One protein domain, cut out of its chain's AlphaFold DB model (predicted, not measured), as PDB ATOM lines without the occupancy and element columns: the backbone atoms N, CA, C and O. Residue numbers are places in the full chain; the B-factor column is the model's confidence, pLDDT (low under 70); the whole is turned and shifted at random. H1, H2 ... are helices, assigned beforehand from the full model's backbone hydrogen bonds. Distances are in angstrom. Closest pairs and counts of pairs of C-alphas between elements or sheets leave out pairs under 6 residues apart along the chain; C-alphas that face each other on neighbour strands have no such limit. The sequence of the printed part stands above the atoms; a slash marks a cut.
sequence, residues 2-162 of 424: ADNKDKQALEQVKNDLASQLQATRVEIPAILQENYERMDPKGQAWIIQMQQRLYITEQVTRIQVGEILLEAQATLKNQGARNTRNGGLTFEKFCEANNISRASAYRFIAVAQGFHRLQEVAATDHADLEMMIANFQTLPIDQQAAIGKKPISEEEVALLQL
ATOM      1  N   ALA A   2     -84.509  68.139  48.217       39.47
ATOM      2  CA  ALA A   2     -85.589  67.313  48.794       39.47
ATOM      3  C   ALA A   2     -85.131  66.526  50.046       39.47
ATOM      4  O   ALA A   2     -85.662  66.735  51.128       39.47
ATOM      5  N   ASP A   3     -84.016  65.801  49.914       46.84
ATOM      6  CA  ASP A   3     -83.378  64.920  50.916       46.84
ATOM      7  C   ASP A   3     -83.087  65.532  52.315       46.84
ATOM      8  O   ASP A   3     -82.766  64.812  53.256       46.84
ATOM      9  N   ASN A   4     -83.192  66.857  52.482       40.47
ATOM     10  CA  ASN A   4     -83.048  67.514  53.791       40.47
ATOM     11  C   ASN A   4     -84.401  67.851  54.447       40.47
ATOM     12  O   ASN A   4     -84.485  67.898  55.669       40.47
ATOM     13  N   LYS A   5     -85.465  68.050  53.653       43.47
ATOM     14  CA  LYS A   5     -86.832  68.213  54.174       43.47
ATOM     15  C   LYS A   5     -87.379  66.891  54.691       43.47
ATOM     16  O   LYS A   5     -87.948  66.874  55.772       43.47
ATOM     17  N   ASP A   6     -87.145  65.803  53.964       44.84
ATOM     18  CA  ASP A   6     -87.674  64.487  54.331       44.84
ATOM     19  C   ASP A   6     -87.006  63.967  55.619       44.84
ATOM     20  O   ASP A   6     -87.685  63.471  56.511       44.84
ATOM     21  N   LYS A   7     -85.699  64.215  55.802       45.78
ATOM     22  CA  LYS A   7     -84.986  63.938  57.064       45.78
ATOM     23  C   LYS A   7     -85.448  64.817  58.231       45.78
ATOM     24  O   LYS A   7     -85.574  64.314  59.344       45.78
ATOM     25  N   GLN A   8     -85.722  66.105  58.001       49.31
ATOM     26  CA  GLN A   8     -86.309  66.966  59.036       49.31
ATOM     27  C   GLN A   8     -87.738  66.538  59.393       49.31
ATOM     28  O   GLN A   8     -88.079  66.553  60.568       49.31
ATOM     29  N   ALA A   9     -88.543  66.104  58.420       51.47
ATOM     30  CA  ALA A   9     -89.873  65.559  58.667       51.47
ATOM     31  C   ALA A   9     -89.808  64.248  59.468       51.47
ATOM     32  O   ALA A   9     -90.544  64.105  60.436       51.47
ATOM     33  N   LEU A  10     -88.887  63.336  59.135       45.47
ATOM     34  CA  LEU A  10     -88.690  62.074  59.857       45.47
ATOM     35  C   LEU A  10     -88.281  62.298  61.324       45.47
ATOM     36  O   LEU A  10     -88.804  61.655  62.232       45.47
ATOM     37  N   GLU A  11     -87.356  63.230  61.569       56.81
ATOM     38  CA  GLU A  11     -86.876  63.536  62.921       56.81
ATOM     39  C   GLU A  11     -87.893  64.387  63.712       56.81
ATOM     40  O   GLU A  11     -87.984  64.256  64.931       56.81
ATOM     41  N   GLN A  12     -88.721  65.193  63.036       60.44
ATOM     42  CA  GLN A  12     -89.881  65.851  63.644       60.44
ATOM     43  C   GLN A  12     -90.938  64.816  64.051       60.44
ATOM     44  O   GLN A  12     -91.291  64.757  65.222       60.44
ATOM     45  N   VAL A  13     -91.342  63.920  63.141       54.41
ATOM     46  CA  VAL A  13     -92.265  62.803  63.419       54.41
ATOM     47  C   VAL A  13     -91.755  61.943  64.574       54.41
ATOM     48  O   VAL A  13     -92.530  61.585  65.449       54.41
ATOM     49  N   LYS A  14     -90.451  61.657  64.639       58.78
ATOM     50  CA  LYS A  14     -89.822  60.954  65.767       58.78
ATOM     51  C   LYS A  14     -89.987  61.696  67.097       58.78
ATOM     52  O   LYS A  14     -90.285  61.056  68.103       58.78
ATOM     53  N   ASN A  15     -89.775  63.012  67.120       65.06
ATOM     54  CA  ASN A  15     -89.897  63.826  68.332       65.06
ATOM     55  C   ASN A  15     -91.360  63.993  68.766       65.06
ATOM     56  O   ASN A  15     -91.658  63.876  69.956       65.06
ATOM     57  N   ASP A  16     -92.269  64.189  67.813       62.03
ATOM     58  CA  ASP A  16     -93.712  64.272  68.045       62.03
ATOM     59  C   ASP A  16     -94.232  62.931  68.580       62.03
ATOM     60  O   ASP A  16     -94.877  62.883  69.626       62.03
ATOM     61  N   LEU A  17     -93.834  61.818  67.955       60.69
ATOM     62  CA  LEU A  17     -94.167  60.460  68.380       60.69
ATOM     63  C   LEU A  17     -93.603  60.133  69.769       60.69
ATOM     64  O   LEU A  17     -94.313  59.613  70.627       60.69
ATOM     65  N   ALA A  18     -92.339  60.470  70.030       62.97
ATOM     66  CA  ALA A  18     -91.736  60.293  71.348       62.97
ATOM     67  C   ALA A  18     -92.424  61.147  72.426       62.97
ATOM     68  O   ALA A  18     -92.439  60.742  73.587       62.97
ATOM     69  N   SER A  19     -93.001  62.296  72.060       65.00
ATOM     70  CA  SER A  19     -93.765  63.163  72.965       65.00
ATOM     71  C   SER A  19     -95.163  62.598  73.238       65.00
ATOM     72  O   SER A  19     -95.522  62.405  74.398       65.00
ATOM     73  N   GLN A  20     -95.903  62.216  72.190       59.41
ATOM     74  CA  GLN A  20     -97.228  61.581  72.274       59.41
ATOM     75  C   GLN A  20     -97.216  60.318  73.149       59.41
ATOM     76  O   GLN A  20     -98.148  60.050  73.907       59.41
ATOM     77  N   LEU A  21     -96.125  59.550  73.109       57.25
ATOM     78  CA  LEU A  21     -96.018  58.303  73.861       57.25
ATOM     79  C   LEU A  21     -95.626  58.469  75.337       57.25
ATOM     80  O   LEU A  21     -95.787  57.504  76.089       57.25
ATOM     81  N   GLN A  22     -95.176  59.646  75.795       58.84
ATOM     82  CA  GLN A  22     -94.800  59.865  77.208       58.84
ATOM     83  C   GLN A  22     -95.965  59.648  78.187       58.84
ATOM     84  O   GLN A  22     -95.743  59.228  79.324       58.84
ATOM     85  N   ALA A  23     -97.212  59.843  77.743       51.78
ATOM     86  CA  ALA A  23     -98.416  59.552  78.529       51.78
ATOM     87  C   ALA A  23     -98.660  58.039  78.753       51.78
ATOM     88  O   ALA A  23     -99.468  57.633  79.600       51.78
ATOM     89  N   THR A  24     -97.954  57.167  78.028       55.34
ATOM     90  CA  THR A  24     -98.121  55.716  78.138       55.34
ATOM     91  C   THR A  24     -97.441  55.201  79.406       55.34
ATOM     92  O   THR A  24     -96.238  54.950  79.429       55.34
ATOM     93  N   ARG A  25     -98.206  54.995  80.488       54.56
ATOM     94  CA  ARG A  25     -97.777  54.091  81.574       54.56
ATOM     95  C   ARG A  25     -97.486  52.709  80.984       54.56
ATOM     96  O   ARG A  25     -98.399  52.101  80.426       54.56
ATOM     97  N   VAL A  26     -96.244  52.253  81.122       61.75
ATOM     98  CA  VAL A  26     -95.792  50.912  80.725       61.75
ATOM     99  C   VAL A  26     -95.968  49.956  81.904       61.75
ATOM    100  O   VAL A  26     -95.680  50.313  83.046       61.75
ATOM    101  N   GLU A  27     -96.479  48.760  81.625       65.62
ATOM    102  CA  GLU A  27     -96.634  47.687  82.612       65.62
ATOM    103  C   GLU A  27     -95.253  47.164  83.041       65.62
ATOM    104  O   GLU A  27     -94.367  46.972  82.207       65.62
ATOM    105  N   ILE A  28     -95.057  46.922  84.340       64.12
ATOM    106  CA  ILE A  28     -93.823  46.305  84.832       64.12
ATOM    107  C   ILE A  28     -93.839  44.816  84.446       64.12
ATOM    108  O   ILE A  28     -94.807  44.122  84.762       64.12
ATOM    109  N   PRO A  29     -92.800  44.290  83.767       65.06
ATOM    110  CA  PRO A  29     -92.719  42.867  83.455       65.06
ATOM    111  C   PRO A  29     -92.808  42.015  84.726       65.06
ATOM    112  O   PRO A  29     -92.111  42.295  85.697       65.06
ATOM    113  N   ALA A  30     -93.590  40.930  84.704       68.81
ATOM    114  CA  ALA A  30     -93.837  40.092  85.886       68.81
ATOM    115  C   ALA A  30     -92.551  39.590  86.583       68.81
ATOM    116  O   ALA A  30     -92.505  39.494  87.804       68.81
ATOM    117  N   ILE A  31     -91.478  39.342  85.819       66.31
ATOM    118  CA  ILE A  31     -90.153  38.945  86.333       66.31
ATOM    119  C   ILE A  31     -89.438  40.049  87.142       66.31
ATOM    120  O   ILE A  31     -88.530  39.764  87.917       66.31
ATOM    121  N   LEU A  32     -89.838  41.312  86.974       71.44
ATOM    122  CA  LEU A  32     -89.328  42.466  87.719       71.44
ATOM    123  C   LEU A  32     -90.259  42.891  88.865       71.44
ATOM    124  O   LEU A  32     -89.831  43.674  89.710       71.44
ATOM    125  N   GLN A  33     -91.493  42.376  88.912       75.38
ATOM    126  CA  GLN A  33     -92.558  42.826  89.816       75.38
ATOM    127  C   GLN A  33     -92.155  42.750  91.297       75.38
ATOM    128  O   GLN A  33     -92.244  43.745  92.009       75.38
ATOM    129  N   GLU A  34     -91.630  41.606  91.745       76.62
ATOM    130  CA  GLU A  34     -91.218  41.403  93.142       76.62
ATOM    131  C   GLU A  34     -90.078  42.347  93.564       76.62
ATOM    132  O   GLU A  34     -90.070  42.864  94.680       76.62
ATOM    133  N   ASN A  35     -89.124  42.611  92.668       78.38
ATOM    134  CA  ASN A  35     -88.038  43.555  92.938       78.38
ATOM    135  C   ASN A  35     -88.543  45.004  92.935       78.38
ATOM    136  O   ASN A  35     -88.132  45.792  93.780       78.38
ATOM    137  N   TYR A  36     -89.451  45.344  92.019       74.12
ATOM    138  CA  TYR A  36     -90.085  46.657  91.926       74.12
ATOM    139  C   TYR A  36     -90.899  46.991  93.191       74.12
ATOM    140  O   TYR A  36     -90.747  48.072  93.758       74.12
ATOM    141  N   GLU A  37     -91.700  46.052  93.699       80.25
ATOM    142  CA  GLU A  37     -92.503  46.240  94.917       80.25
ATOM    143  C   GLU A  37     -91.649  46.429  96.182       80.25
ATOM    144  O   GLU A  37     -92.073  47.109  97.113       80.25
ATOM    145  N   ARG A  38     -90.424  45.887  96.196       83.38
ATOM    146  CA  ARG A  38     -89.450  46.035  97.292       83.38
ATOM    147  C   ARG A  38     -88.588  47.305  97.203       83.38
ATOM    148  O   ARG A  38     -87.829  47.573  98.134       83.38
ATOM    149  N   MET A  39     -88.654  48.065  96.107       83.44
ATOM    150  CA  MET A  39     -87.907  49.321  95.960       83.44
ATOM    151  C   MET A  39     -88.562  50.485  96.706       83.44
ATOM    152  O   MET A  39     -89.771  50.515  96.926       83.44
ATOM    153  N   ASP A  40     -87.751  51.487  97.045       79.56
ATOM    154  CA  ASP A  40     -88.257  52.764  97.535       79.56
ATOM    155  C   ASP A  40     -89.006  53.527  96.414       79.56
ATOM    156  O   ASP A  40     -88.835  53.229  95.225       79.56
ATOM    157  N   PRO A  41     -89.815  54.553  96.745       80.94
ATOM    158  CA  PRO A  41     -90.572  55.301  95.741       80.94
ATOM    159  C   PRO A  41     -89.708  55.935  94.638       80.94
ATOM    160  O   PRO A  41     -90.192  56.119  93.519       80.94
ATOM    161  N   LYS A  42     -88.430  56.253  94.909       79.62
ATOM    162  CA  LYS A  42     -87.503  56.763  93.885       79.62
ATOM    163  C   LYS A  42     -87.056  55.658  92.926       79.62
ATOM    164  O   LYS A  42     -87.082  55.884  91.717       79.62
ATOM    165  N   GLY A  43     -86.699  54.476  93.431       70.75
ATOM    166  CA  GLY A  43     -86.382  53.303  92.614       70.75
ATOM    167  C   GLY A  43     -87.562  52.854  91.749       70.75
ATOM    168  O   GLY A  43     -87.392  52.607  90.555       70.75
ATOM    169  N   GLN A  44     -88.778  52.855  92.306       71.62
ATOM    170  CA  GLN A  44     -90.008  52.564  91.560       71.62
ATOM    171  C   GLN A  44     -90.246  53.565  90.418       71.62
ATOM    172  O   GLN A  44     -90.444  53.162  89.269       71.62
ATOM    173  N   ALA A  45     -90.158  54.870  90.699       70.88
ATOM    174  CA  ALA A  45     -90.288  55.907  89.674       70.88
ATOM    175  C   ALA A  45     -89.214  55.779  88.574       70.88
ATOM    176  O   ALA A  45     -89.522  55.925  87.390       70.88
ATOM    177  N   TRP A  46     -87.973  55.448  88.949       78.69
ATOM    178  CA  TRP A  46     -86.882  55.211  88.003       78.69
ATOM    179  C   TRP A  46     -87.133  53.989  87.105       78.69
ATOM    180  O   TRP A  46     -86.957  54.096  85.891       78.69
ATOM    181  N   ILE A  47     -87.613  52.861  87.652       71.19
ATOM    182  CA  ILE A  47     -87.980  51.688  86.838       71.19
ATOM    183  C   ILE A  47     -89.084  52.043  85.839       71.19
ATOM    184  O   ILE A  47     -88.939  51.723  84.658       71.19
ATOM    185  N   ILE A  48     -90.156  52.724  86.272       68.50
ATOM    186  CA  ILE A  48     -91.235  53.154  85.365       68.50
ATOM    187  C   ILE A  48     -90.654  54.007  84.232       68.50
ATOM    188  O   ILE A  48     -90.920  53.734  83.062       68.50
ATOM    189  N   GLN A  49     -89.803  54.985  84.556       70.38
ATOM    190  CA  GLN A  49     -89.181  55.855  83.560       70.38
ATOM    191  C   GLN A  49     -88.283  55.081  82.577       70.38
ATOM    192  O   GLN A  49     -88.288  55.376  81.381       70.38
ATOM    193  N   MET A  50     -87.521  54.083  83.041       72.56
ATOM    194  CA  MET A  50     -86.704  53.239  82.158       72.56
ATOM    195  C   MET A  50     -87.567  52.364  81.241       72.56
ATOM    196  O   MET A  50     -87.298  52.310  80.042       72.56
ATOM    197  N   GLN A  51     -88.625  51.738  81.766       69.06
ATOM    198  CA  GLN A  51     -89.560  50.929  80.974       69.06
ATOM    199  C   GLN A  51     -90.295  51.777  79.923       69.06
ATOM    200  O   GLN A  51     -90.400  51.372  78.766       69.06
ATOM    201  N   GLN A  52     -90.715  52.996  80.281       66.75
ATOM    202  CA  GLN A  52     -91.274  53.970  79.338       66.75
ATOM    203  C   GLN A  52     -90.280  54.342  78.233       66.75
ATOM    204  O   GLN A  52     -90.619  54.262  77.053       66.75
ATOM    205  N   ARG A  53     -89.035  54.692  78.582       67.31
ATOM    206  CA  ARG A  53     -88.002  55.036  77.590       67.31
ATOM    207  C   ARG A  53     -87.673  53.872  76.656       67.31
ATOM    208  O   ARG A  53     -87.526  54.106  75.458       67.31
ATOM    209  N   LEU A  54     -87.574  52.649  77.178       68.00
ATOM    210  CA  LEU A  54     -87.339  51.445  76.379       68.00
ATOM    211  C   LEU A  54     -88.485  51.217  75.386       68.00
ATOM    212  O   LEU A  54     -88.242  51.156  74.183       68.00
ATOM    213  N   TYR A  55     -89.728  51.195  75.874       69.44
ATOM    214  CA  TYR A  55     -90.924  51.022  75.051       69.44
ATOM    215  C   TYR A  55     -91.013  52.061  73.922       69.44
ATOM    216  O   TYR A  55     -91.178  51.691  72.761       69.44
ATOM    217  N   ILE A  56     -90.836  53.350  74.237       66.56
ATOM    218  CA  ILE A  56     -90.854  54.433  73.238       66.56
ATOM    219  C   ILE A  56     -89.759  54.209  72.186       66.56
ATOM    220  O   ILE A  56     -90.034  54.263  70.988       66.56
ATOM    221  N   THR A  57     -88.532  53.904  72.624       67.69
ATOM    222  CA  THR A  57     -87.385  53.673  71.729       67.69
ATOM    223  C   THR A  57     -87.641  52.502  70.784       67.69
ATOM    224  O   THR A  57     -87.356  52.604  69.591       67.69
ATOM    225  N   GLU A  58     -88.216  51.404  71.281       71.44
ATOM    226  CA  GLU A  58     -88.572  50.249  70.458       71.44
ATOM    227  C   GLU A  58     -89.630  50.587  69.403       71.44
ATOM    228  O   GLU A  58     -89.443  50.249  68.237       71.44
ATOM    229  N   GLN A  59     -90.732  51.245  69.775       70.31
ATOM    230  CA  GLN A  59     -91.820  51.536  68.833       70.31
ATOM    231  C   GLN A  59     -91.380  52.526  67.745       70.31
ATOM    232  O   GLN A  59     -91.605  52.273  66.561       70.31
ATOM    233  N   VAL A  60     -90.671  53.592  68.134       71.06
ATOM    234  CA  VAL A  60     -90.052  54.555  67.206       71.06
ATOM    235  C   VAL A  60     -89.109  53.836  66.236       71.06
ATOM    236  O   VAL A  60     -89.235  53.987  65.023       71.06
ATOM    237  N   THR A  61     -88.220  52.982  66.752       75.31
ATOM    238  CA  THR A  61     -87.249  52.241  65.930       75.31
ATOM    239  C   THR A  61     -87.938  51.270  64.967       75.31
ATOM    240  O   THR A  61     -87.525  51.151  63.815       75.31
ATOM    241  N   ARG A  62     -89.015  50.588  65.388       78.12
ATOM    242  CA  ARG A  62     -89.799  49.682  64.525       78.12
ATOM    243  C   ARG A  62     -90.458  50.421  63.360       78.12
ATOM    244  O   ARG A  62     -90.467  49.883  62.253       78.12
ATOM    245  N   ILE A  63     -90.992  51.622  63.600       78.00
ATOM    246  CA  ILE A  63     -91.585  52.468  62.553       78.00
ATOM    247  C   ILE A  63     -90.489  52.944  61.594       78.00
ATOM    248  O   ILE A  63     -90.591  52.655  60.406       78.00
ATOM    249  N   GLN A  64     -89.388  53.506  62.101       78.94
ATOM    250  CA  GLN A  64     -88.265  53.984  61.278       78.94
ATOM    251  C   GLN A  64     -87.626  52.883  60.417       78.94
ATOM    252  O   GLN A  64     -87.370  53.074  59.229       78.94
ATOM    253  N   VAL A  65     -87.415  51.688  60.979       80.75
ATOM    254  CA  VAL A  65     -86.955  50.520  60.210       80.75
ATOM    255  C   VAL A  65     -87.995  50.121  59.155       80.75
ATOM    256  O   VAL A  65     -87.625  49.767  58.037       80.75
ATOM    257  N   GLY A  66     -89.289  50.207  59.470       82.88
ATOM    258  CA  GLY A  66     -90.380  49.982  58.521       82.88
ATOM    259  C   GLY A  66     -90.414  50.987  57.364       82.88
ATOM    260  O   GLY A  66     -90.609  50.569  56.224       82.88
ATOM    261  N   GLU A  67     -90.174  52.271  57.634       81.44
ATOM    262  CA  GLU A  67     -90.083  53.354  56.643       81.44
ATOM    263  C   GLU A  67     -88.891  53.142  55.697       81.44
ATOM    264  O   GLU A  67     -89.073  53.090  54.480       81.44
ATOM    265  N   ILE A  68     -87.693  52.889  56.243       82.75
ATOM    266  CA  ILE A  68     -86.481  52.576  55.462       82.75
ATOM    267  C   ILE A  68     -86.706  51.345  54.571       82.75
ATOM    268  O   ILE A  68     -86.320  51.323  53.400       82.75
ATOM    269  N   LEU A  69     -87.358  50.305  55.098       86.00
ATOM    270  CA  LEU A  69     -87.683  49.103  54.331       86.00
ATOM    271  C   LEU A  69     -88.756  49.356  53.262       86.00
ATOM    272  O   LEU A  69     -88.700  48.741  52.195       86.00
ATOM    273  N   LEU A  70     -89.712  50.255  53.502       87.12
ATOM    274  CA  LEU A  70     -90.723  50.655  52.523       87.12
ATOM    275  C   LEU A  70     -90.091  51.451  51.369       87.12
ATOM    276  O   LEU A  70     -90.369  51.158  50.202       87.12
ATOM    277  N   GLU A  71     -89.189  52.385  51.674       85.38
ATOM    278  CA  GLU A  71     -88.409  53.133  50.682       85.38
ATOM    279  C   GLU A  71     -87.506  52.198  49.861       85.38
ATOM    280  O   GLU A  71     -87.516  52.239  48.624       85.38
ATOM    281  N   ALA A  72     -86.782  51.292  50.527       82.94
ATOM    282  CA  ALA A  72     -85.961  50.278  49.868       82.94
ATOM    283  C   ALA A  72     -86.811  49.370  48.965       82.94
ATOM    284  O   ALA A  72     -86.421  49.083  47.830       82.94
ATOM    285  N   GLN A  73     -88.001  48.956  49.413       87.81
ATOM    286  CA  GLN A  73     -88.928  48.168  48.603       87.81
ATOM    287  C   GLN A  73     -89.390  48.934  47.356       87.81
ATOM    288  O   GLN A  73     -89.349  48.380  46.257       87.81
ATOM    289  N   ALA A  74     -89.804  50.197  47.497       85.12
ATOM    290  CA  ALA A  74     -90.248  51.024  46.377       85.12
ATOM    291  C   ALA A  74     -89.117  51.274  45.363       85.12
ATOM    292  O   ALA A  74     -89.295  51.083  44.155       85.12
ATOM    293  N   THR A  75     -87.929  51.625  45.854       82.06
ATOM    294  CA  THR A  75     -86.747  51.921  45.038       82.06
ATOM    295  C   THR A  75     -86.259  50.687  44.281       82.06
ATOM    296  O   THR A  75     -86.089  50.729  43.058       82.06
ATOM    297  N   LEU A  76     -86.090  49.556  44.969       78.44
ATOM    298  CA  LEU A  76     -85.534  48.338  44.374       78.44
ATOM    299  C   LEU A  76     -86.540  47.620  43.460       78.44
ATOM    300  O   LEU A  76     -86.131  47.017  42.467       78.44
ATOM    301  N   LYS A  77     -87.852  47.771  43.695       71.38
ATOM    302  CA  LYS A  77     -88.905  47.356  42.749       71.38
ATOM    303  C   LYS A  77     -88.783  48.080  41.402       71.38
ATOM    304  O   LYS A  77     -88.939  47.454  40.355       71.38
ATOM    305  N   ASN A  78     -88.453  49.372  41.419       61.97
ATOM    306  CA  ASN A  78     -88.287  50.180  40.206       61.97
ATOM    307  C   ASN A  78     -86.929  49.953  39.514       61.97
ATOM    308  O   ASN A  78     -86.851  49.970  38.284       61.97
ATOM    309  N   GLN A  79     -85.855  49.708  40.274       56.41
ATOM    310  CA  GLN A  79     -84.521  49.445  39.717       56.41
ATOM    311  C   GLN A  79     -84.364  48.015  39.171       56.41
ATOM    312  O   GLN A  79     -83.751  47.829  38.116       56.41
ATOM    313  N   GLY A  80     -84.963  47.011  39.823       50.94
ATOM    314  CA  GLY A  80     -84.903  45.607  39.393       50.94
ATOM    315  C   GLY A  80     -85.452  45.374  37.980       50.94
ATOM    316  O   GLY A  80     -84.906  44.565  37.232       50.94
ATOM    317  N   ALA A  81     -86.456  46.155  37.566       50.09
ATOM    318  CA  ALA A  81     -87.028  46.103  36.219       50.09
ATOM    319  C   ALA A  81     -86.067  46.581  35.107       50.09
ATOM    320  O   ALA A  81     -86.239  46.203  33.950       50.09
ATOM    321  N   ARG A  82     -85.058  47.405  35.431       50.72
ATOM    322  CA  ARG A  82     -84.106  47.965  34.449       50.72
ATOM    323  C   ARG A  82     -82.807  47.170  34.315       50.72
ATOM    324  O   ARG A  82     -82.110  47.343  33.320       50.72
ATOM    325  N   ASN A  83     -82.461  46.327  35.291       51.03
ATOM    326  CA  ASN A  83     -81.110  45.763  35.424       51.03
ATOM    327  C   ASN A  83     -81.072  44.221  35.355       51.03
ATOM    328  O   ASN A  83     -80.337  43.549  36.082       51.03
ATOM    329  N   THR A  84     -81.885  43.650  34.464       51.56
ATOM    330  CA  THR A  84     -82.121  42.201  34.325       51.56
ATOM    331  C   THR A  84     -80.945  41.398  33.758       51.56
ATOM    332  O   THR A  84     -80.975  40.174  33.834       51.56
ATOM    333  N   ARG A  85     -79.895  42.039  33.219       48.88
ATOM    334  CA  ARG A  85     -78.722  41.333  32.658       48.88
ATOM    335  C   ARG A  85     -77.648  40.941  33.680       48.88
ATOM    336  O   ARG A  85     -76.993  39.932  33.460       48.88
ATOM    337  N   ASN A  86     -77.500  41.671  34.792       47.97
ATOM    338  CA  ASN A  86     -76.380  41.494  35.739       47.97
ATOM    339  C   ASN A  86     -76.815  41.153  37.183       47.97
ATOM    340  O   ASN A  86     -76.058  41.369  38.125       47.97
ATOM    341  N   GLY A  87     -78.029  40.626  37.384       55.84
ATOM    342  CA  GLY A  87     -78.453  40.108  38.693       55.84
ATOM    343  C   GLY A  87     -78.527  41.166  39.802       55.84
ATOM    344  O   GLY A  87     -78.055  40.914  40.911       55.84
ATOM    345  N   GLY A  88     -79.116  42.330  39.501       62.41
ATOM    346  CA  GLY A  88     -79.156  43.504  40.381       62.41
ATOM    347  C   GLY A  88     -79.688  43.285  41.809       62.41
ATOM    348  O   GLY A  88     -80.220  42.227  42.171       62.41
ATOM    349  N   LEU A  89     -79.519  44.325  42.631       72.94
ATOM    350  CA  LEU A  89     -79.996  44.382  44.011       72.94
ATOM    351  C   LEU A  89     -81.533  44.347  44.036       72.94
ATOM    352  O   LEU A  89     -82.189  45.219  43.469       72.94
ATOM    353  N   THR A  90     -82.103  43.332  44.682       82.56
ATOM    354  CA  THR A  90     -83.543  43.230  44.959       82.56
ATOM    355  C   THR A  90     -83.819  43.600  46.412       82.56
ATOM    356  O   THR A  90     -82.907  43.591  47.241       82.56
ATOM    357  N   PHE A  91     -85.080  43.887  46.742       83.31
ATOM    358  CA  PHE A  91     -85.487  44.144  48.123       83.31
ATOM    359  C   PHE A  91     -85.166  42.960  49.052       83.31
ATOM    360  O   PHE A  91     -84.644  43.155  50.146       83.31
ATOM    361  N   GLU A  92     -85.383  41.725  48.594       85.38
ATOM    362  CA  GLU A  92     -85.020  40.513  49.332       85.38
ATOM    363  C   GLU A  92     -83.512  40.424  49.611       85.38
ATOM    364  O   GLU A  92     -83.136  40.185  50.755       85.38
ATOM    365  N   LYS A  93     -82.654  40.693  48.613       80.81
ATOM    366  CA  LYS A  93     -81.189  40.720  48.799       80.81
ATOM    367  C   LYS A  93     -80.744  41.832  49.750       80.81
ATOM    368  O   LYS A  93     -79.797  41.646  50.505       80.81
ATOM    369  N   PHE A  94     -81.413  42.987  49.718       81.50
ATOM    370  CA  PHE A  94     -81.158  44.076  50.661       81.50
ATOM    371  C   PHE A  94     -81.506  43.665  52.101       81.50
ATOM    372  O   PHE A  94     -80.726  43.930  53.011       81.50
ATOM    373  N   CYS A  95     -82.629  42.972  52.311       80.62
ATOM    374  CA  CYS A  95     -82.992  42.439  53.628       80.62
ATOM    375  C   CYS A  95     -81.986  41.379  54.110       80.62
ATOM    376  O   CYS A  95     -81.511  41.458  55.241       80.62
ATOM    377  N   GLU A  96     -81.619  40.435  53.238       80.06
ATOM    378  CA  GLU A  96     -80.648  39.367  53.513       80.06
ATOM    379  C   GLU A  96     -79.272  39.928  53.908       80.06
ATOM    380  O   GLU A  96     -78.738  39.560  54.951       80.06
ATOM    381  N   ALA A  97     -78.748  40.898  53.150       79.88
ATOM    382  CA  ALA A  97     -77.469  41.555  53.435       79.88
ATOM    383  C   ALA A  97     -77.432  42.307  54.782       79.88
ATOM    384  O   ALA A  97     -76.351  42.560  55.309       79.88
ATOM    385  N   ASN A  98     -78.595  42.652  55.344       79.25
ATOM    386  CA  ASN A  98     -78.735  43.316  56.643       79.25
ATOM    387  C   ASN A  98     -79.229  42.364  57.755       79.25
ATOM    388  O   ASN A  98     -79.604  42.823  58.830       79.25
ATOM    389  N   ASN A  99     -79.240  41.044  57.520       82.06
ATOM    390  CA  ASN A  99     -79.749  40.017  58.444       82.06
ATOM    391  C   ASN A  99     -81.230  40.193  58.856       82.06
ATOM    392  O   ASN A  99     -81.671  39.677  59.885       82.06
ATOM    393  N   ILE A 100     -82.032  40.892  58.046       77.38
ATOM    394  CA  ILE A 100     -83.460  41.100  58.303       77.38
ATOM    395  C   ILE A 100     -84.245  39.978  57.620       77.38
ATOM    396  O   ILE A 100     -84.281  39.880  56.393       77.38
ATOM    397  N   SER A 101     -84.927  39.136  58.404       83.25
ATOM    398  CA  SER A 101     -85.782  38.090  57.829       83.25
ATOM    399  C   SER A 101     -86.892  38.706  56.969       83.25
ATOM    400  O   SER A 101     -87.478  39.729  57.336       83.25
ATOM    401  N   ARG A 102     -87.256  38.056  55.854       80.44
ATOM    402  CA  ARG A 102     -88.346  38.522  54.978       80.44
ATOM    403  C   ARG A 102     -89.648  38.737  55.762       80.44
ATOM    404  O   ARG A 102     -90.329  39.740  55.568       80.44
ATOM    405  N   ALA A 103     -89.969  37.831  56.687       79.75
ATOM    406  CA  ALA A 103     -91.154  37.932  57.537       79.75
ATOM    407  C   ALA A 103     -91.108  39.152  58.475       79.75
ATOM    408  O   ALA A 103     -92.129  39.817  58.644       79.75
ATOM    409  N   SER A 104     -89.940  39.471  59.042       80.31
ATOM    410  CA  SER A 104     -89.728  40.675  59.857       80.31
ATOM    411  C   SER A 104     -89.832  41.941  59.007       80.31
ATOM    412  O   SER A 104     -90.528  42.874  59.394       80.31
ATOM    413  N   ALA A 105     -89.228  41.951  57.815       81.81
ATOM    414  CA  ALA A 105     -89.221  43.114  56.934       81.81
ATOM    415  C   ALA A 105     -90.638  43.540  56.514       81.81
ATOM    416  O   ALA A 105     -91.031  44.686  56.720       81.81
ATOM    417  N   TYR A 106     -91.456  42.605  56.014       86.94
ATOM    418  CA  TYR A 106     -92.860  42.895  55.684       86.94
ATOM    419  C   TYR A 106     -93.719  43.219  56.914       86.94
ATOM    420  O   TYR A 106     -94.744  43.886  56.776       86.94
ATOM    421  N   ARG A 107     -93.331  42.760  58.112       86.38
ATOM    422  CA  ARG A 107     -94.014  43.108  59.364       86.38
ATOM    423  C   ARG A 107     -93.731  44.559  59.750       86.38
ATOM    424  O   ARG A 107     -94.687  45.284  59.989       86.38
ATOM    425  N   PHE A 108     -92.472  45.001  59.732       84.88
ATOM    426  CA  PHE A 108     -92.110  46.397  60.011       84.88
ATOM    427  C   PHE A 108     -92.672  47.364  58.962       84.88
ATOM    428  O   PHE A 108     -93.264  48.370  59.341       84.88
ATOM    429  N   ILE A 109     -92.617  47.020  57.667       87.19
ATOM    430  CA  ILE A 109     -93.297  47.793  56.610       87.19
ATOM    431  C   ILE A 109     -94.790  47.949  56.924       87.19
ATOM    432  O   ILE A 109     -95.322  49.051  56.841       87.19
ATOM    433  N   ALA A 110     -95.474  46.866  57.305       89.31
ATOM    434  CA  ALA A 110     -96.894  46.931  57.636       89.31
ATOM    435  C   ALA A 110     -97.178  47.759  58.905       89.31
ATOM    436  O   ALA A 110     -98.220  48.397  58.970       89.31
ATOM    437  N   VAL A 111     -96.274  47.785  59.893       85.75
ATOM    438  CA  VAL A 111     -96.398  48.666  61.072       85.75
ATOM    439  C   VAL A 111     -96.275  50.139  60.667       85.75
ATOM    440  O   VAL A 111     -97.160  50.923  61.000       85.75
ATOM    441  N   ALA A 112     -95.252  50.505  59.884       86.38
ATOM    442  CA  ALA A 112     -95.070  51.872  59.382       86.38
ATOM    443  C   ALA A 112     -96.237  52.326  58.482       86.38
ATOM    444  O   ALA A 112     -96.769  53.421  58.641       86.38
ATOM    445  N   GLN A 113     -96.728  51.449  57.599       89.75
ATOM    446  CA  GLN A 113     -97.936  51.714  56.810       89.75
ATOM    447  C   GLN A 113     -99.185  51.891  57.682       89.75
ATOM    448  O   GLN A 113    -100.057  52.674  57.328       89.75
ATOM    449  N   GLY A 114     -99.295  51.178  58.807       88.56
ATOM    450  CA  GLY A 114    -100.373  51.385  59.777       88.56
ATOM    451  C   GLY A 114    -100.299  52.776  60.397       88.56
ATOM    452  O   GLY A 114    -101.291  53.495  60.392       88.56
ATOM    453  N   PHE A 115     -99.106  53.179  60.835       87.06
ATOM    454  CA  PHE A 115     -98.847  54.502  61.397       87.06
ATOM    455  C   PHE A 115     -99.226  55.642  60.435       87.06
ATOM    456  O   PHE A 115    -100.032  56.493  60.803       87.06
ATOM    457  N   HIS A 116     -98.751  55.624  59.184       86.06
ATOM    458  CA  HIS A 116     -99.097  56.674  58.213       86.06
ATOM    459  C   HIS A 116    -100.594  56.734  57.892       86.06
ATOM    460  O   HIS A 116    -101.159  57.820  57.830       86.06
ATOM    461  N   ARG A 117    -101.271  55.586  57.757       86.94
ATOM    462  CA  ARG A 117    -102.727  55.563  57.531       86.94
ATOM    463  C   ARG A 117    -103.508  56.168  58.703       86.94
ATOM    464  O   ARG A 117    -104.542  56.781  58.471       86.94
ATOM    465  N   LEU A 118    -103.037  56.017  59.945       85.19
ATOM    466  CA  LEU A 118    -103.654  56.682  61.103       85.19
ATOM    467  C   LEU A 118    -103.488  58.208  61.018       85.19
ATOM    468  O   LEU A 118    -104.436  58.929  61.316       85.19
ATOM    469  N   GLN A 119    -102.327  58.694  60.557       83.69
ATOM    470  CA  GLN A 119    -102.101  60.123  60.290       83.69
ATOM    471  C   GLN A 119    -103.021  60.647  59.171       83.69
ATOM    472  O   GLN A 119    -103.600  61.720  59.316       83.69
ATOM    473  N   GLU A 120    -103.192  59.883  58.085       84.44
ATOM    474  CA  GLU A 120    -104.112  60.206  56.983       84.44
ATOM    475  C   GLU A 120    -105.569  60.307  57.472       84.44
ATOM    476  O   GLU A 120    -106.220  61.319  57.229       84.44
ATOM    477  N   VAL A 121    -106.054  59.305  58.213       82.81
ATOM    478  CA  VAL A 121    -107.424  59.272  58.767       82.81
ATOM    479  C   VAL A 121    -107.676  60.414  59.756       82.81
ATOM    480  O   VAL A 121    -108.724  61.053  59.717       82.81
ATOM    481  N   ALA A 122    -106.717  60.724  60.632       80.19
ATOM    482  CA  ALA A 122    -106.857  61.855  61.550       80.19
ATOM    483  C   ALA A 122    -106.946  63.206  60.831       80.19
ATOM    484  O   ALA A 122    -107.669  64.099  61.280       80.19
ATOM    485  N   ALA A 123    -106.255  63.346  59.699       77.12
ATOM    486  CA  ALA A 123    -106.324  64.543  58.873       77.12
ATOM    487  C   ALA A 123    -107.659  64.685  58.115       77.12
ATOM    488  O   ALA A 123    -108.047  65.817  57.825       77.12
ATOM    489  N   THR A 124    -108.362  63.587  57.796       78.31
ATOM    490  CA  THR A 124    -109.661  63.637  57.093       78.31
ATOM    491  C   THR A 124    -110.859  63.718  58.031       78.31
ATOM    492  O   THR A 124    -111.763  64.514  57.785       78.31
ATOM    493  N   ASP A 125    -110.858  62.938  59.114       74.25
ATOM    494  CA  ASP A 125    -112.071  62.671  59.903       74.25
ATOM    495  C   ASP A 125    -112.087  63.433  61.243       74.25
ATOM    496  O   ASP A 125    -112.946  63.199  62.092       74.25
ATOM    497  N   HIS A 126    -111.114  64.332  61.459       70.62
ATOM    498  CA  HIS A 126    -110.855  65.024  62.734       70.62
ATOM    499  C   HIS A 126    -110.711  64.072  63.936       70.62
ATOM    500  O   HIS A 126    -111.004  64.418  65.082       70.62
ATOM    501  N   ALA A 127    -110.245  62.859  63.653       72.88
ATOM    502  CA  ALA A 127    -110.028  61.797  64.613       72.88
ATOM    503  C   ALA A 127    -108.842  62.098  65.555       72.88
ATOM    504  O   ALA A 127    -107.840  62.682  65.138       72.88
ATOM    505  N   ASP A 128    -108.937  61.677  66.825       80.75
ATOM    506  CA  ASP A 128    -107.879  61.887  67.827       80.75
ATOM    507  C   ASP A 128    -106.636  61.042  67.503       80.75
ATOM    508  O   ASP A 128    -106.536  59.858  67.844       80.75
ATOM    509  N   LEU A 129    -105.687  61.675  66.812       79.94
ATOM    510  CA  LEU A 129    -104.448  61.058  66.354       79.94
ATOM    511  C   LEU A 129    -103.577  60.558  67.510       79.94
ATOM    512  O   LEU A 129    -102.967  59.495  67.391       79.94
ATOM    513  N   GLU A 130    -103.506  61.302  68.615       77.25
ATOM    514  CA  GLU A 130    -102.634  60.958  69.742       77.25
ATOM    515  C   GLU A 130    -103.149  59.699  70.439       77.25
ATOM    516  O   GLU A 130    -102.388  58.754  70.664       77.25
ATOM    517  N   MET A 131    -104.459  59.642  70.696       78.12
ATOM    518  CA  MET A 131    -105.115  58.470  71.269       78.12
ATOM    519  C   MET A 131    -105.033  57.258  70.333       78.12
ATOM    520  O   MET A 131    -104.692  56.160  70.783       78.12
ATOM    521  N   MET A 132    -105.253  57.452  69.028       82.50
ATOM    522  CA  MET A 132    -105.158  56.376  68.035       82.50
ATOM    523  C   MET A 132    -103.744  55.799  67.923       82.50
ATOM    524  O   MET A 132    -103.593  54.576  67.904       82.50
ATOM    525  N   ILE A 133    -102.705  56.641  67.897       81.38
ATOM    526  CA  ILE A 133    -101.300  56.201  67.896       81.38
ATOM    527  C   ILE A 133    -100.957  55.482  69.205       81.38
ATOM    528  O   ILE A 133    -100.365  54.398  69.166       81.38
ATOM    529  N   ALA A 134    -101.337  56.043  70.357       76.19
ATOM    530  CA  ALA A 134    -101.057  55.448  71.660       76.19
ATOM    531  C   ALA A 134    -101.684  54.049  71.780       76.19
ATOM    532  O   ALA A 134    -100.982  53.078  72.081       76.19
ATOM    533  N   ASN A 135    -102.976  53.918  71.464       77.62
ATOM    534  CA  ASN A 135    -103.681  52.639  71.492       77.62
ATOM    535  C   ASN A 135    -103.095  51.652  70.466       77.62
ATOM    536  O   ASN A 135    -102.777  50.518  70.840       77.62
ATOM    537  N   PHE A 136    -102.838  52.085  69.224       82.06
ATOM    538  CA  PHE A 136    -102.218  51.263  68.175       82.06
ATOM    539  C   PHE A 136    -100.899  50.637  68.635       82.06
ATOM    540  O   PHE A 136    -100.690  49.437  68.459       82.06
ATOM    541  N   GLN A 137    -100.020  51.407  69.278       77.94
ATOM    542  CA  GLN A 137     -98.715  50.892  69.690       77.94
ATOM    543  C   GLN A 137     -98.774  49.889  70.846       77.94
ATOM    544  O   GLN A 137     -97.921  49.000  70.912       77.94
ATOM    545  N   THR A 138     -99.789  49.967  71.716       75.12
ATOM    546  CA  THR A 138     -99.985  48.956  72.774       75.12
ATOM    547  C   THR A 138    -100.437  47.595  72.235       75.12
ATOM    548  O   THR A 138    -100.401  46.602  72.964       75.12
ATOM    549  N   LEU A 139    -100.855  47.515  70.965       76.06
ATOM    550  CA  LEU A 139    -101.205  46.249  70.332       76.06
ATOM    551  C   LEU A 139     -99.959  45.375  70.098       76.06
ATOM    552  O   LEU A 139     -98.888  45.892  69.765       76.06
ATOM    553  N   PRO A 140    -100.092  44.035  70.157       76.56
ATOM    554  CA  PRO A 140     -99.056  43.122  69.687       76.56
ATOM    555  C   PRO A 140     -98.651  43.424  68.239       76.56
ATOM    556  O   PRO A 140     -99.501  43.716  67.397       76.56
ATOM    557  N   ILE A 141     -97.365  43.266  67.916       76.50
ATOM    558  CA  ILE A 141     -96.804  43.614  66.597       76.50
ATOM    559  C   ILE A 141     -97.525  42.937  65.412       76.50
ATOM    560  O   ILE A 141     -97.635  43.518  64.336       76.50
ATOM    561  N   ASP A 142     -98.068  41.729  65.596       78.56
ATOM    562  CA  ASP A 142     -98.854  41.030  64.568       78.56
ATOM    563  C   ASP A 142    -100.241  41.649  64.323       78.56
ATOM    564  O   ASP A 142    -100.789  41.498  63.230       78.56
ATOM    565  N   GLN A 143    -100.800  42.356  65.310       79.00
ATOM    566  CA  GLN A 143    -102.048  43.112  65.184       79.00
ATOM    567  C   GLN A 143    -101.783  44.492  64.568       79.00
ATOM    568  O   GLN A 143    -102.450  44.842  63.597       79.00
ATOM    569  N   GLN A 144    -100.732  45.201  65.005       83.00
ATOM    570  CA  GLN A 144    -100.250  46.424  64.337       83.00
ATOM    571  C   GLN A 144    -100.014  46.185  62.832       83.00
ATOM    572  O   GLN A 144    -100.542  46.887  61.969       83.00
ATOM    573  N   ALA A 145     -99.295  45.106  62.502       85.38
ATOM    574  CA  ALA A 145     -99.032  44.681  61.130       85.38
ATOM    575  C   ALA A 145    -100.248  44.056  60.413       85.38
ATOM    576  O   ALA A 145    -100.135  43.701  59.238       85.38
ATOM    577  N   ALA A 146    -101.383  43.837  61.084       83.88
ATOM    578  CA  ALA A 146    -102.632  43.433  60.435       83.88
ATOM    579  C   ALA A 146    -103.404  44.653  59.917       83.88
ATOM    580  O   ALA A 146    -103.898  44.588  58.792       83.88
ATOM    581  N   ILE A 147    -103.421  45.738  60.700       82.19
ATOM    582  CA  ILE A 147    -104.045  47.030  60.376       82.19
ATOM    583  C   ILE A 147    -103.392  47.615  59.117       82.19
ATOM    584  O   ILE A 147    -104.017  47.700  58.064       82.19
ATOM    585  N   GLY A 148    -102.084  47.894  59.153       84.19
ATOM    586  CA  GLY A 148    -101.414  48.613  58.057       84.19
ATOM    587  C   GLY A 148    -101.329  47.886  56.707       84.19
ATOM    588  O   GLY A 148    -101.042  48.516  55.685       84.19
ATOM    589  N   LYS A 149    -101.651  46.583  56.659       85.38
ATOM    590  CA  LYS A 149    -101.778  45.811  55.405       85.38
ATOM    591  C   LYS A 149    -102.974  46.230  54.545       85.38
ATOM    592  O   LYS A 149    -103.063  45.784  53.400       85.38
ATOM    593  N   LYS A 150    -103.912  47.014  55.078       82.88
ATOM    594  CA  LYS A 150    -105.172  47.396  54.426       82.88
ATOM    595  C   LYS A 150    -105.504  48.863  54.730       82.88
ATOM    596  O   LYS A 150    -104.892  49.433  55.627       82.88
ATOM    597  N   PRO A 151    -106.439  49.491  53.995       84.62
ATOM    598  CA  PRO A 151    -107.126  50.677  54.499       84.62
ATOM    599  C   PRO A 151    -107.740  50.365  55.867       84.62
ATOM    600  O   PRO A 151    -108.270  49.265  56.044       84.62
ATOM    601  N   ILE A 152    -107.624  51.307  56.799       82.88
ATOM    602  CA  ILE A 152    -108.174  51.186  58.154       82.88
ATOM    603  C   ILE A 152    -109.692  51.351  58.052       82.88
ATOM    604  O   ILE A 152    -110.151  52.249  57.345       82.88
ATOM    605  N   SER A 153    -110.467  50.468  58.684       81.62
ATOM    606  CA  SER A 153    -111.934  50.569  58.657       81.62
ATOM    607  C   SER A 153    -112.470  51.521  59.730       81.62
ATOM    608  O   SER A 153    -111.809  51.749  60.743       81.62
ATOM    609  N   GLU A 154    -113.685  52.044  59.544       76.88
ATOM    610  CA  GLU A 154    -114.355  52.921  60.521       76.88
ATOM    611  C   GLU A 154    -114.420  52.280  61.921       76.88
ATOM    612  O   GLU A 154    -114.247  52.956  62.933       76.88
ATOM    613  N   GLU A 155    -114.583  50.955  62.003       75.12
ATOM    614  CA  GLU A 155    -114.593  50.232  63.277       75.12
ATOM    615  C   GLU A 155    -113.193  50.089  63.890       75.12
ATOM    616  O   GLU A 155    -113.052  50.118  65.112       75.12
ATOM    617  N   GLU A 156    -112.141  49.956  63.073       79.00
ATOM    618  CA  GLU A 156    -110.756  49.993  63.557       79.00
ATOM    619  C   GLU A 156    -110.398  51.388  64.095       79.00
ATOM    620  O   GLU A 156    -109.744  51.475  65.134       79.00
ATOM    621  N   VAL A 157    -110.884  52.461  63.457       81.44
ATOM    622  CA  VAL A 157    -110.758  53.849  63.941       81.44
ATOM    623  C   VAL A 157    -111.480  54.026  65.277       81.44
ATOM    624  O   VAL A 157    -110.847  54.404  66.261       81.44
ATOM    625  N   ALA A 158    -112.768  53.676  65.348       79.31
ATOM    626  CA  ALA A 158    -113.573  53.815  66.563       79.31
ATOM    627  C   ALA A 158    -112.992  53.032  67.756       79.31
ATOM    628  O   ALA A 158    -113.020  53.507  68.889       79.31
ATOM    629  N   LEU A 159    -112.419  51.846  67.515       77.56
ATOM    630  CA  LEU A 159    -111.750  51.062  68.558       77.56
ATOM    631  C   LEU A 159    -110.429  51.693  69.018       77.56
ATOM    632  O   LEU A 159    -110.121  51.651  70.208       77.56
ATOM    633  N   LEU A 160    -109.645  52.269  68.102       81.19
ATOM    634  CA  LEU A 160    -108.390  52.954  68.434       81.19
ATOM    635  C   LEU A 160    -108.616  54.316  69.112       81.19
ATOM    636  O   LEU A 160    -107.709  54.807  69.777       81.19
ATOM    637  N   GLN A 161    -109.817  54.886  69.021       81.75
ATOM    638  CA  GLN A 161    -110.246  56.088  69.748       81.75
ATOM    639  C   GLN A 161    -110.834  55.813  71.143       81.75
ATOM    640  O   GLN A 161    -111.344  56.731  71.783       81.75
ATOM    641  N   LEU A 162    -110.809  54.571  71.639       76.56
ATOM    642  CA  LEU A 162    -111.343  54.294  72.974       76.56
ATOM    643  C   LEU A 162    -110.473  54.944  74.069       76.56
ATOM    644  O   LEU A 162    -109.253  54.734  74.079       76.56
TER     645      LEU A 162
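This is residues 2 to 162 of the 424 residues of an uncharacterized protein of Lactobacillus fermentum 3872 (UniProt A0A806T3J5). One long helix, H3, makes the length of the domain like a beam, and H5 crosses it, forming with H6, H7 and H8 a small cluster to one side. H2 folds back at one end of H3, H4 packs near the other, and H1 slants away, residues 2 to 9 sticking out. The printed part has 161 residues with eight named helices, H1 to H8 in order, and no named strand: all helix. It is loose, with a radius of gyration of the C-alphas of 18.8 A, spanning 66 by 38 by 31 A.

H3, residues 41 to 80, and H5, residues 102 to 125, are the hubs, about perpendicular at 81 degrees; their closest C-alphas, of Gly 66 and Ile 109, are 4.1 A apart. H6, residues 129 to 138, forms a hairpin with H5, closest C-alphas Ala 122 and Leu 129, 5.4 A. H7, residues 141 to 147, touches H5, closest C-alphas Ala 110 and Ala 145, 4.7 A. H8, residues 154 to 160, touches H6, closest C-alphas Met 132 and Leu 160, 4.7 A. H1, residues 2 to 23, touches H3 with residues 14 to 22 alone, closest C-alphas Ala 18 and Ile 56, 6.2 A. H2, residues 30 to 37, forms a hairpin with H3, closest C-alphas Tyr 36 and Gln 44, 5.9 A. H4, residues 91 to 97, touches H3, closest C-alphas Gln 73 and Phe 91, 5.3 A. The helix packing is part aligned, part crossed: of 8 pairs of helices that touch and have a tilt, those that touch only at the corner or at their ends left out, 3 are at a shallow tilt. Every O i to N i+4 pair is within hydrogen-bond range in H3 to H8, against 15 of 18 in H1 and 2 of 4 in H2.

H3 is 57.5 A long, from C-alpha 41 at (-90.572, 55.301, 95.741) to C-alpha 80 at (-84.903, 45.607, 39.393); H5 is 34.2 A and H1 33.3 A.

The farthest C-alphas, of Asp 40 and Arg 85, are 66.6 A apart. The printed part has no cut and no long link. Residues 2 to 31, 48, 51 to 57 and 78 to 88 have pLDDT under 70.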